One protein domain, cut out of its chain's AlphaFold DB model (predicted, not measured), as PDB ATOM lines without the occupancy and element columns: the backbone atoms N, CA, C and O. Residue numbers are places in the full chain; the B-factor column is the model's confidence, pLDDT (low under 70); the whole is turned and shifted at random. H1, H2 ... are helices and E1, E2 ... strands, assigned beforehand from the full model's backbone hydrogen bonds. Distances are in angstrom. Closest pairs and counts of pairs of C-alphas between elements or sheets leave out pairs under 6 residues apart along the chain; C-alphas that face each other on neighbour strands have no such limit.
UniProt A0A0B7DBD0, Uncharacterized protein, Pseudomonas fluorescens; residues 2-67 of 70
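What this domain is: This is residues 2 to 67 of the 70 residues of an uncharacterized protein of Pseudomonas fluorescens (UniProt A0A0B7DBD0). A two-stranded hairpin, E1 and E2, is covered on one side by two helices set as an L: the long H2 is near E2, and H3, which meets H2 at a corner, is near E1. The short H1 is away from the other helices, its centre the farthest from the mean of the C-alphas. The printed part has 66 residues, with three named helices and two named strands in the order H1, E1, E2, H2, H3; the class is mixed. It is only just compact, close to loose, with a radius of gyration of the C-alphas of 12.9 A and spans of 35 by 24 by 20 A.

How they stand to each other: Start at H1, residues 2 to 5, which is apart from E2, residues 24 to 28, H2, residues 36 to 52, and H3, residues 54 to 65. Next look at E1, residues 9 to 13, the antiparallel neighbour of E2 at 162 degrees; N 10 and O 27 are within hydrogen-bond range at 2.8 A. The closest C-alphas of E2 and H2 are those of Ile 26 and Pro 43, 6.1 A. Those of E1 and H3 are Pro 13 and Leu 61, 6.5 A. H2 and H3 are close but not clearly touching, about perpendicular at 81 degrees, with C-alphas 50 and 57 closest at 6.0 A. Every O i to N i+4 pair is within range in H3 and 11 of 13 in H2; H1 is too short for one.

Where its parts are: Find C-alpha 2 at (128.757, 156.509, 92.640), where H1 begins. E1 runs 13.3 A and E2 13.1 A. From C-alpha 36 at (119.413, 145.911, 104.091), H2 runs 25.0 A; H3 runs 16.3 A to C-alpha 65 at (129.673, 176.781, 108.155).

The domain as a whole: The C-alphas farthest apart are those of Gly 33 and Leu 66, 36.7 A. The printed part has no cut and no long link. Confidence is under 70 at residues 15 to 19 and 62 to 67.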
ATOM      1  N   TYR A   2     129.692 156.391  93.757       74.12
ATOM      2  CA  TYR A   2     128.757 156.509  92.640       74.12
ATOM      3  C   TYR A   2     129.229 155.790  91.366       74.12
ATOM      4  O   TYR A   2     128.493 154.972  90.836       74.12
ATOM      5  N   GLU A   3     130.473 156.000  90.936       74.88
ATOM      6  CA  GLU A   3     130.987 155.390  89.697       74.88
ATOM      7  C   GLU A   3     131.069 153.859  89.744       74.88
ATOM      8  O   GLU A   3     130.927 153.196  88.726       74.88
ATOM      9  N   GLN A   4     131.274 153.286  90.931       77.88
ATOM     10  CA  GLN A   4     131.431 151.839  91.095       77.88
ATOM     11  C   GLN A   4     130.110 151.125  91.392       77.88
ATOM     12  O   GLN A   4     129.891 150.013  90.928       77.88
ATOM     13  N   LEU A   5     129.249 151.725  92.219       78.38
ATOM     14  CA  LEU A   5     128.078 151.048  92.790       78.38
ATOM     15  C   LEU A   5     126.782 151.857  92.644       78.38
ATOM     16  O   LEU A   5     125.740 151.430  93.134       78.38
ATOM     17  N   GLY A   6     126.831 153.046  92.039       81.50
ATOM     18  CA  GLY A   6     125.687 153.955  91.942       81.50
ATOM     19  C   GLY A   6     125.243 154.539  93.285       81.50
ATOM     20  O   GLY A   6     124.175 155.136  93.365       81.50
ATOM     21  N   ILE A   7     126.037 154.374  94.352       84.94
ATOM     22  CA  ILE A   7     125.647 154.788  95.703       84.94
ATOM     23  C   ILE A   7     125.883 156.279  95.905       84.94
ATOM     24  O   ILE A   7     127.026 156.744  95.855       84.94
ATOM     25  N   ARG A   8     124.788 156.996  96.175       86.75
ATOM     26  CA  ARG A   8     124.779 158.387  96.622       86.75
ATOM     27  C   ARG A   8     124.557 158.442  98.128       86.75
ATOM     28  O   ARG A   8     123.639 157.807  98.654       86.75
ATOM     29  N   VAL A   9     125.448 159.160  98.798       86.81
ATOM     30  CA  VAL A   9     125.402 159.407 100.236       86.81
ATOM     31  C   VAL A   9     125.375 160.913 100.414       86.81
ATOM     32  O   VAL A   9     126.271 161.591  99.917       86.81
ATOM     33  N   ASP A  10     124.350 161.400 101.093       86.44
ATOM     34  CA  ASP A  10     124.259 162.779 101.548       86.44
ATOM     35  C   ASP A  10     124.774 162.843 102.986       86.44
ATOM     36  O   ASP A  10     124.439 161.985 103.812       86.44
ATOM     37  N   ILE A  11     125.646 163.808 103.259       82.75
ATOM     38  CA  ILE A  11     126.206 164.049 104.584       82.75
ATOM     39  C   ILE A  11     125.943 165.513 104.893       82.75
ATOM     40  O   ILE A  11     126.451 166.386 104.197       82.75
ATOM     41  N   SER A  12     125.174 165.755 105.946       81.31
ATOM     42  CA  SER A  12     124.764 167.093 106.350       81.31
ATOM     43  C   SER A  12     124.964 167.260 107.858       81.31
ATOM     44  O   SER A  12     124.682 166.332 108.623       81.31
ATOM     45  N   PRO A  13     125.450 168.414 108.342       79.00
ATOM     46  CA  PRO A  13     125.451 168.682 109.771       79.00
ATOM     47  C   PRO A  13     124.004 168.792 110.268       79.00
ATOM     48  O   PRO A  13     123.129 169.342 109.600       79.00
ATOM     49  N   GLY A  14     123.738 168.248 111.451       70.75
ATOM     50  CA  GLY A  14     122.449 168.378 112.113       70.75
ATOM     51  C   GLY A  14     122.149 169.829 112.484       70.75
ATOM     52  O   GLY A  14     123.028 170.684 112.548       70.75
ATOM     53  N   PHE A  15     120.875 170.109 112.764       62.72
ATOM     54  CA  PHE A  15     120.407 171.469 113.054       62.72
ATOM     55  C   PHE A  15     121.049 172.087 114.313       62.72
ATOM     56  O   PHE A  15     121.146 173.307 114.426       62.72
ATOM     57  N   HIS A  16     121.491 171.237 115.243       61.09
ATOM     58  CA  HIS A  16     122.176 171.618 116.476       61.09
ATOM     59  C   HIS A  16     123.696 171.598 116.291       61.09
ATOM     60  O   HIS A  16     124.211 170.864 115.452       61.09
ATOM     61  N   GLU A  17     124.407 172.349 117.134       62.88
ATOM     62  CA  GLU A  17     125.867 172.283 117.248       62.88
ATOM     63  C   GLU A  17     126.325 170.814 117.327       62.88
ATOM     64  O   GLU A  17     125.904 170.055 118.211       62.88
ATOM     65  N   VAL A  18     127.158 170.391 116.370       66.56
ATOM     66  CA  VAL A  18     127.636 169.008 116.263       66.56
ATOM     67  C   VAL A  18     128.658 168.750 117.371       66.56
ATOM     68  O   VAL A  18     129.865 168.805 117.174       66.56
ATOM     69  N   ARG A  19     128.165 168.456 118.576       66.94
ATOM     70  CA  ARG A  19     128.993 168.109 119.747       66.94
ATOM     71  C   ARG A  19     129.529 166.681 119.708       66.94
ATOM     72  O   ARG A  19     130.475 166.345 120.410       66.94
ATOM     73  N   THR A  20     128.892 165.815 118.922       70.88
ATOM     74  CA  THR A  20     129.276 164.412 118.741       70.88
ATOM     75  C   THR A  20     129.034 163.995 117.293       70.88
ATOM     76  O   THR A  20     128.191 164.578 116.616       70.88
ATOM     77  N   MET A  21     129.695 162.929 116.832       74.75
ATOM     78  CA  MET A  21     129.522 162.389 115.469       74.75
ATOM     79  C   MET A  21     128.081 161.954 115.149       74.75
ATOM     80  O   MET A  21     127.730 161.775 113.986       74.75
ATOM     81  N   LEU A  22     127.235 161.774 116.171       73.44
ATOM     82  CA  LEU A  22     125.803 161.502 116.011       73.44
ATOM     83  C   LEU A  22     125.014 162.722 115.524       73.44
ATOM     84  O   LEU A  22     123.916 162.549 115.007       73.44
ATOM     85  N   GLY A  23     125.564 163.926 115.686       77.38
ATOM     86  CA  GLY A  23     124.988 165.161 115.174       77.38
ATOM     87  C   GLY A  23     125.157 165.336 113.668       77.38
ATOM     88  O   GLY A  23     124.651 166.315 113.144       77.38
ATOM     89  N   ILE A  24     125.848 164.428 112.971       80.50
ATOM     90  CA  ILE A  24     125.967 164.442 111.510       80.50
ATOM     91  C   ILE A  24     124.895 163.520 110.935       80.50
ATOM     92  O   ILE A  24     124.869 162.312 111.219       80.50
ATOM     93  N   ASP A  25     124.015 164.091 110.120       84.81
ATOM     94  CA  ASP A  25     123.044 163.325 109.364       84.81
ATOM     95  C   ASP A  25     123.722 162.684 108.152       84.81
ATOM     96  O   ASP A  25     124.495 163.315 107.434       84.81
ATOM     97  N   ILE A  26     123.480 161.388 107.968       86.88
ATOM     98  CA  ILE A  26     124.075 160.599 106.887       86.88
ATOM     99  C   ILE A  26     122.945 159.812 106.250       86.88
ATOM    100  O   ILE A  26     122.477 158.816 106.813       86.88
ATOM    101  N   GLN A  27     122.532 160.253 105.071       87.62
ATOM    102  CA  GLN A  27     121.434 159.661 104.324       87.62
ATOM    103  C   GLN A  27     121.966 158.933 103.099       87.62
ATOM    104  O   GLN A  27     122.887 159.376 102.421       87.62
ATOM    105  N   ILE A  28     121.381 157.775 102.811       87.44
ATOM    106  CA  ILE A  28     121.695 157.007 101.607       87.44
ATOM    107  C   ILE A  28     120.457 157.021 100.734       87.44
ATOM    108  O   ILE A  28     119.381 156.603 101.177       87.44
ATOM    109  N   GLU A  29     120.615 157.458  99.490       86.56
ATOM    110  CA  GLU A  29     119.512 157.442  98.541       86.56
ATOM    111  C   GLU A  29     119.025 156.008  98.285       86.56
ATOM    112  O   GLU A  29     119.777 155.024  98.301       86.56
ATOM    113  N   LYS A  30     117.715 155.868  98.066       80.75
ATOM    114  CA  LYS A  30     117.104 154.560  97.835       80.75
ATOM    115  C   LYS A  30     117.534 154.018  96.479       80.75
ATOM    116  O   LYS A  30     117.022 154.428  95.446       80.75
ATOM    117  N   ILE A  31     118.409 153.019  96.517       83.50
ATOM    118  CA  ILE A  31     118.856 152.302  95.324       83.50
ATOM    119  C   ILE A  31     118.243 150.894  95.321       83.50
ATOM    120  O   ILE A  31     118.358 150.167  96.331       83.50
ATOM    121  N   PRO A  32     117.557 150.496  94.232       81.62
ATOM    122  CA  PRO A  32     117.068 149.133  94.067       81.62
ATOM    123  C   PRO A  32     118.251 148.156  94.012       81.62
ATOM    124  O   PRO A  32     119.301 148.461  93.461       81.62
ATOM    125  N   GLY A  33     118.113 146.986  94.638       83.44
ATOM    126  CA  GLY A  33     119.183 145.979  94.699       83.44
ATOM    127  C   GLY A  33     120.175 146.130  95.861       83.44
ATOM    128  O   GLY A  33     120.876 145.174  96.184       83.44
ATOM    129  N   LEU A  34     120.195 147.260  96.579       86.12
ATOM    130  CA  LEU A  34     121.039 147.389  97.773       86.12
ATOM    131  C   LEU A  34     120.451 146.581  98.945       86.12
ATOM    132  O   LEU A  34     119.314 146.803  99.365       86.12
ATOM    133  N   CYS A  35     121.209 145.642  99.510       87.31
ATOM    134  CA  CYS A  35     120.698 144.825 100.610       87.31
ATOM    135  C   CYS A  35     120.572 145.642 101.913       87.31
ATOM    136  O   CYS A  35     121.281 146.625 102.151       87.31
ATOM    137  N   ARG A  36     119.665 145.222 102.808       87.94
ATOM    138  CA  ARG A  36     119.413 145.911 104.091       87.94
ATOM    139  C   ARG A  36     120.665 146.005 104.968       87.94
ATOM    140  O   ARG A  36     120.815 146.982 105.696       87.94
ATOM    141  N   LYS A  37     121.552 145.006 104.893       89.69
ATOM    142  CA  LYS A  37     122.822 144.978 105.630       89.69
ATOM    143  C   LYS A  37     123.724 146.128 105.188       89.69
ATOM    144  O   LYS A  37     124.140 146.913 106.033       89.69
ATOM    145  N   THR A  38     123.927 146.282 103.882       88.00
ATOM    146  CA  THR A  38     124.792 147.328 103.323       88.00
ATOM    147  C   THR A  38     124.248 148.731 103.588       88.00
ATOM    148  O   THR A  38     125.001 149.612 103.994       88.00
ATOM    149  N   ARG A  39     122.923 148.928 103.489       87.12
ATOM    150  CA  ARG A  39     122.285 150.213 103.845       87.12
ATOM    151  C   ARG A  39     122.557 150.650 105.285       87.12
ATOM    152  O   ARG A  39     122.632 151.839 105.549       87.12
ATOM    153  N   LYS A  40     122.687 149.701 106.217       88.69
ATOM    154  CA  LYS A  40     122.991 149.995 107.626       88.69
ATOM    155  C   LYS A  40     124.491 150.073 107.904       88.69
ATOM    156  O   LYS A  40     124.904 150.830 108.777       88.69
ATOM    157  N   SER A  41     125.304 149.290 107.197       90.88
ATOM    158  CA  SER A  41     126.746 149.240 107.444       90.88
ATOM    159  C   SER A  41     127.474 150.465 106.910       90.88
ATOM    160  O   SER A  41     128.448 150.877 107.525       90.88
ATOM    161  N   ILE A  42     127.013 151.058 105.803       88.62
ATOM    162  CA  ILE A  42     127.653 152.245 105.220       88.62
ATOM    163  C   ILE A  42     127.631 153.435 106.199       88.62
ATOM    164  O   ILE A  42     128.715 153.914 106.532       88.62
ATOM    165  N   PRO A  43     126.480 153.877 106.754       89.12
ATOM    166  CA  PRO A  43     126.469 155.004 107.689       89.12
ATOM    167  C   PRO A  43     127.259 154.695 108.963       89.12
ATOM    168  O   PRO A  43     127.968 155.551 109.481       89.12
ATOM    169  N   ALA A  44     127.195 153.451 109.450       90.81
ATOM    170  CA  ALA A  44     127.961 153.022 110.617       90.81
ATOM    171  C   ALA A  44     129.481 153.078 110.376       90.81
ATOM    172  O   ALA A  44     130.226 153.519 111.250       90.81
ATOM    173  N   ALA A  45     129.945 152.667 109.192       90.62
ATOM    174  CA  ALA A  45     131.354 152.726 108.818       90.62
ATOM    175  C   ALA A  45     131.846 154.173 108.681       90.62
ATOM    176  O   ALA A  45     132.914 154.492 109.197       90.62
ATOM    177  N   ILE A  46     131.046 155.053 108.066       87.81
ATOM    178  CA  ILE A  46     131.365 156.485 107.961       87.81
ATOM    179  C   ILE A  46     131.472 157.103 109.359       87.81
ATOM    180  O   ILE A  46     132.490 157.714 109.676       87.81
ATOM    181  N   ARG A  47     130.492 156.866 110.244       88.06
ATOM    182  CA  ARG A  47     130.535 157.345 111.640       88.06
ATOM    183  C   ARG A  47     131.770 156.853 112.387       88.06
ATOM    184  O   ARG A  47     132.393 157.620 113.114       88.06
ATOM    185  N   ARG A  48     132.149 155.587 112.193       89.81
ATOM    186  CA  ARG A  48     133.369 155.023 112.784       89.81
ATOM    187  C   ARG A  48     134.629 155.707 112.245       89.81
ATOM    188  O   ARG A  48     135.524 156.009 113.024       89.81
ATOM    189  N   GLY A  49     134.689 155.977 110.941       88.19
ATOM    190  CA  GLY A  49     135.794 156.707 110.315       88.19
ATOM    191  C   GLY A  49     135.946 158.130 110.856       88.19
ATOM    192  O   GLY A  49     137.056 158.525 111.207       88.19
ATOM    193  N   LEU A  50     134.828 158.849 110.999       85.44
ATOM    194  CA  LEU A  50     134.788 160.195 111.580       85.44
ATOM    195  C   LEU A  50     135.184 160.190 113.060       85.44
ATOM    196  O   LEU A  50     135.954 161.037 113.490       85.44
ATOM    197  N   SER A  51     134.737 159.196 113.833       85.62
ATOM    198  CA  SER A  51     135.132 159.051 115.241       85.62
ATOM    199  C   SER A  51     136.635 158.828 115.422       85.62
ATOM    200  O   SER A  51     137.186 159.264 116.427       85.62
ATOM    201  N   ASN A  52     137.287 158.140 114.482       87.69
ATOM    202  CA  ASN A  52     138.732 157.915 114.525       87.69
ATOM    203  C   ASN A  52     139.529 159.142 114.053       87.69
ATOM    204  O   ASN A  52     140.679 159.301 114.447       87.69
ATOM    205  N   ASN A  53     138.929 159.989 113.212       84.44
ATOM    206  CA  ASN A  53     139.564 161.165 112.619       84.44
ATOM    207  C   ASN A  53     138.667 162.393 112.821       84.44
ATOM    208  O   ASN A  53     138.026 162.857 111.872       84.44
ATOM    209  N   PRO A  54     138.600 162.933 114.050       80.81
ATOM    210  CA  PRO A  54     137.674 164.013 114.372       80.81
ATOM    211  C   PRO A  54     137.927 165.290 113.564       80.81
ATOM    212  O   PRO A  54     136.998 166.049 113.311       80.81
ATOM    213  N   GLN A  55     139.157 165.495 113.094       81.56
ATOM    214  CA  GLN A  55     139.547 166.638 112.270       81.56
ATOM    215  C   GLN A  55     138.731 166.746 110.973       81.56
ATOM    216  O   GLN A  55     138.276 167.832 110.635       81.56
ATOM    217  N   ILE A  56     138.422 165.617 110.324       79.38
ATOM    218  CA  ILE A  56     137.584 165.585 109.113       79.38
ATOM    219  C   ILE A  56     136.154 166.037 109.426       79.38
ATOM    220  O   ILE A  56     135.527 166.715 108.620       79.38
ATOM    221  N   ALA A  57     135.622 165.690 110.601       72.50
ATOM    222  CA  ALA A  57     134.288 166.132 111.000       72.50
ATOM    223  C   ALA A  57     134.237 167.648 111.236       72.50
ATOM    224  O   ALA A  57     133.266 168.290 110.839       72.50
ATOM    225  N   PHE A  58     135.283 168.222 111.837       74.56
ATOM    226  CA  PHE A  58     135.400 169.671 112.005       74.56
ATOM    227  C   PHE A  58     135.582 170.395 110.668       74.56
ATOM    228  O   PHE A  58     134.975 171.438 110.459       74.56
ATOM    229  N   GLU A  59     136.362 169.839 109.740       75.69
ATOM    230  CA  GLU A  59     136.509 170.385 108.387       75.69
ATOM    231  C   GLU A  59     135.202 170.325 107.592       75.69
ATOM    232  O   GLU A  59     134.851 171.301 106.935       75.69
ATOM    233  N   LEU A  60     134.448 169.226 107.695       72.44
ATOM    234  CA  LEU A  60     133.107 169.123 107.120       72.44
ATOM    235  C   LEU A  60     132.177 170.182 107.715       72.44
ATOM    236  O   LEU A  60     131.485 170.864 106.966       72.44
ATOM    237  N   LEU A  61     132.189 170.358 109.041       70.38
ATOM    238  CA  LEU A  61     131.405 171.404 109.689       70.38
ATOM    239  C   LEU A  61     131.803 172.778 109.149       70.38
ATOM    240  O   LEU A  61     130.934 173.463 108.638       70.38
ATOM    241  N   ASN A  62     133.092 173.124 109.144       68.69
ATOM    242  CA  ASN A  62     133.599 174.393 108.611       68.69
ATOM    243  C   ASN A  62     133.229 174.615 107.136       68.69
ATOM    244  O   ASN A  62     132.849 175.721 106.764       68.69
ATOM    245  N   ALA A  63     133.299 173.583 106.290       67.62
ATOM    246  CA  ALA A  63     132.906 173.673 104.883       67.62
ATOM    247  C   ALA A  63     131.409 173.990 104.716       67.62
ATOM    248  O   ALA A  63     131.033 174.714 103.796       67.62
ATOM    249  N   HIS A  64     130.565 173.484 105.620       62.53
ATOM    250  CA  HIS A  64     129.142 173.822 105.691       62.53
ATOM    251  C   HIS A  64     128.856 175.121 106.474       62.53
ATOM    252  O   HIS A  64     127.800 175.722 106.281       62.53
ATOM    253  N   ASP A  65     129.782 175.574 107.323       58.84
ATOM    254  CA  ASP A  65     129.673 176.781 108.155       58.84
ATOM    255  C   ASP A  65     130.135 178.053 107.424       58.84
ATOM    256  O   ASP A  65     129.805 179.160 107.844       58.84
ATOM    257  N   LEU A  66     130.786 177.924 106.257       48.03
ATOM    258  CA  LEU A  66     131.100 179.044 105.349       48.03
ATOM    259  C   LEU A  66     129.853 179.813 104.849       48.03
ATOM    260  O   LEU A  66     129.995 180.817 104.153       48.03
ATOM    261  N   LEU A  67     128.641 179.367 105.201       47.12
ATOM    262  CA  LEU A  67     127.363 179.993 104.846       47.12
ATOM    263  C   LEU A  67     126.466 180.326 106.055       47.12
ATOM    264  O   LEU A  67     125.340 180.782 105.864       47.12
TER     265      LEU A  67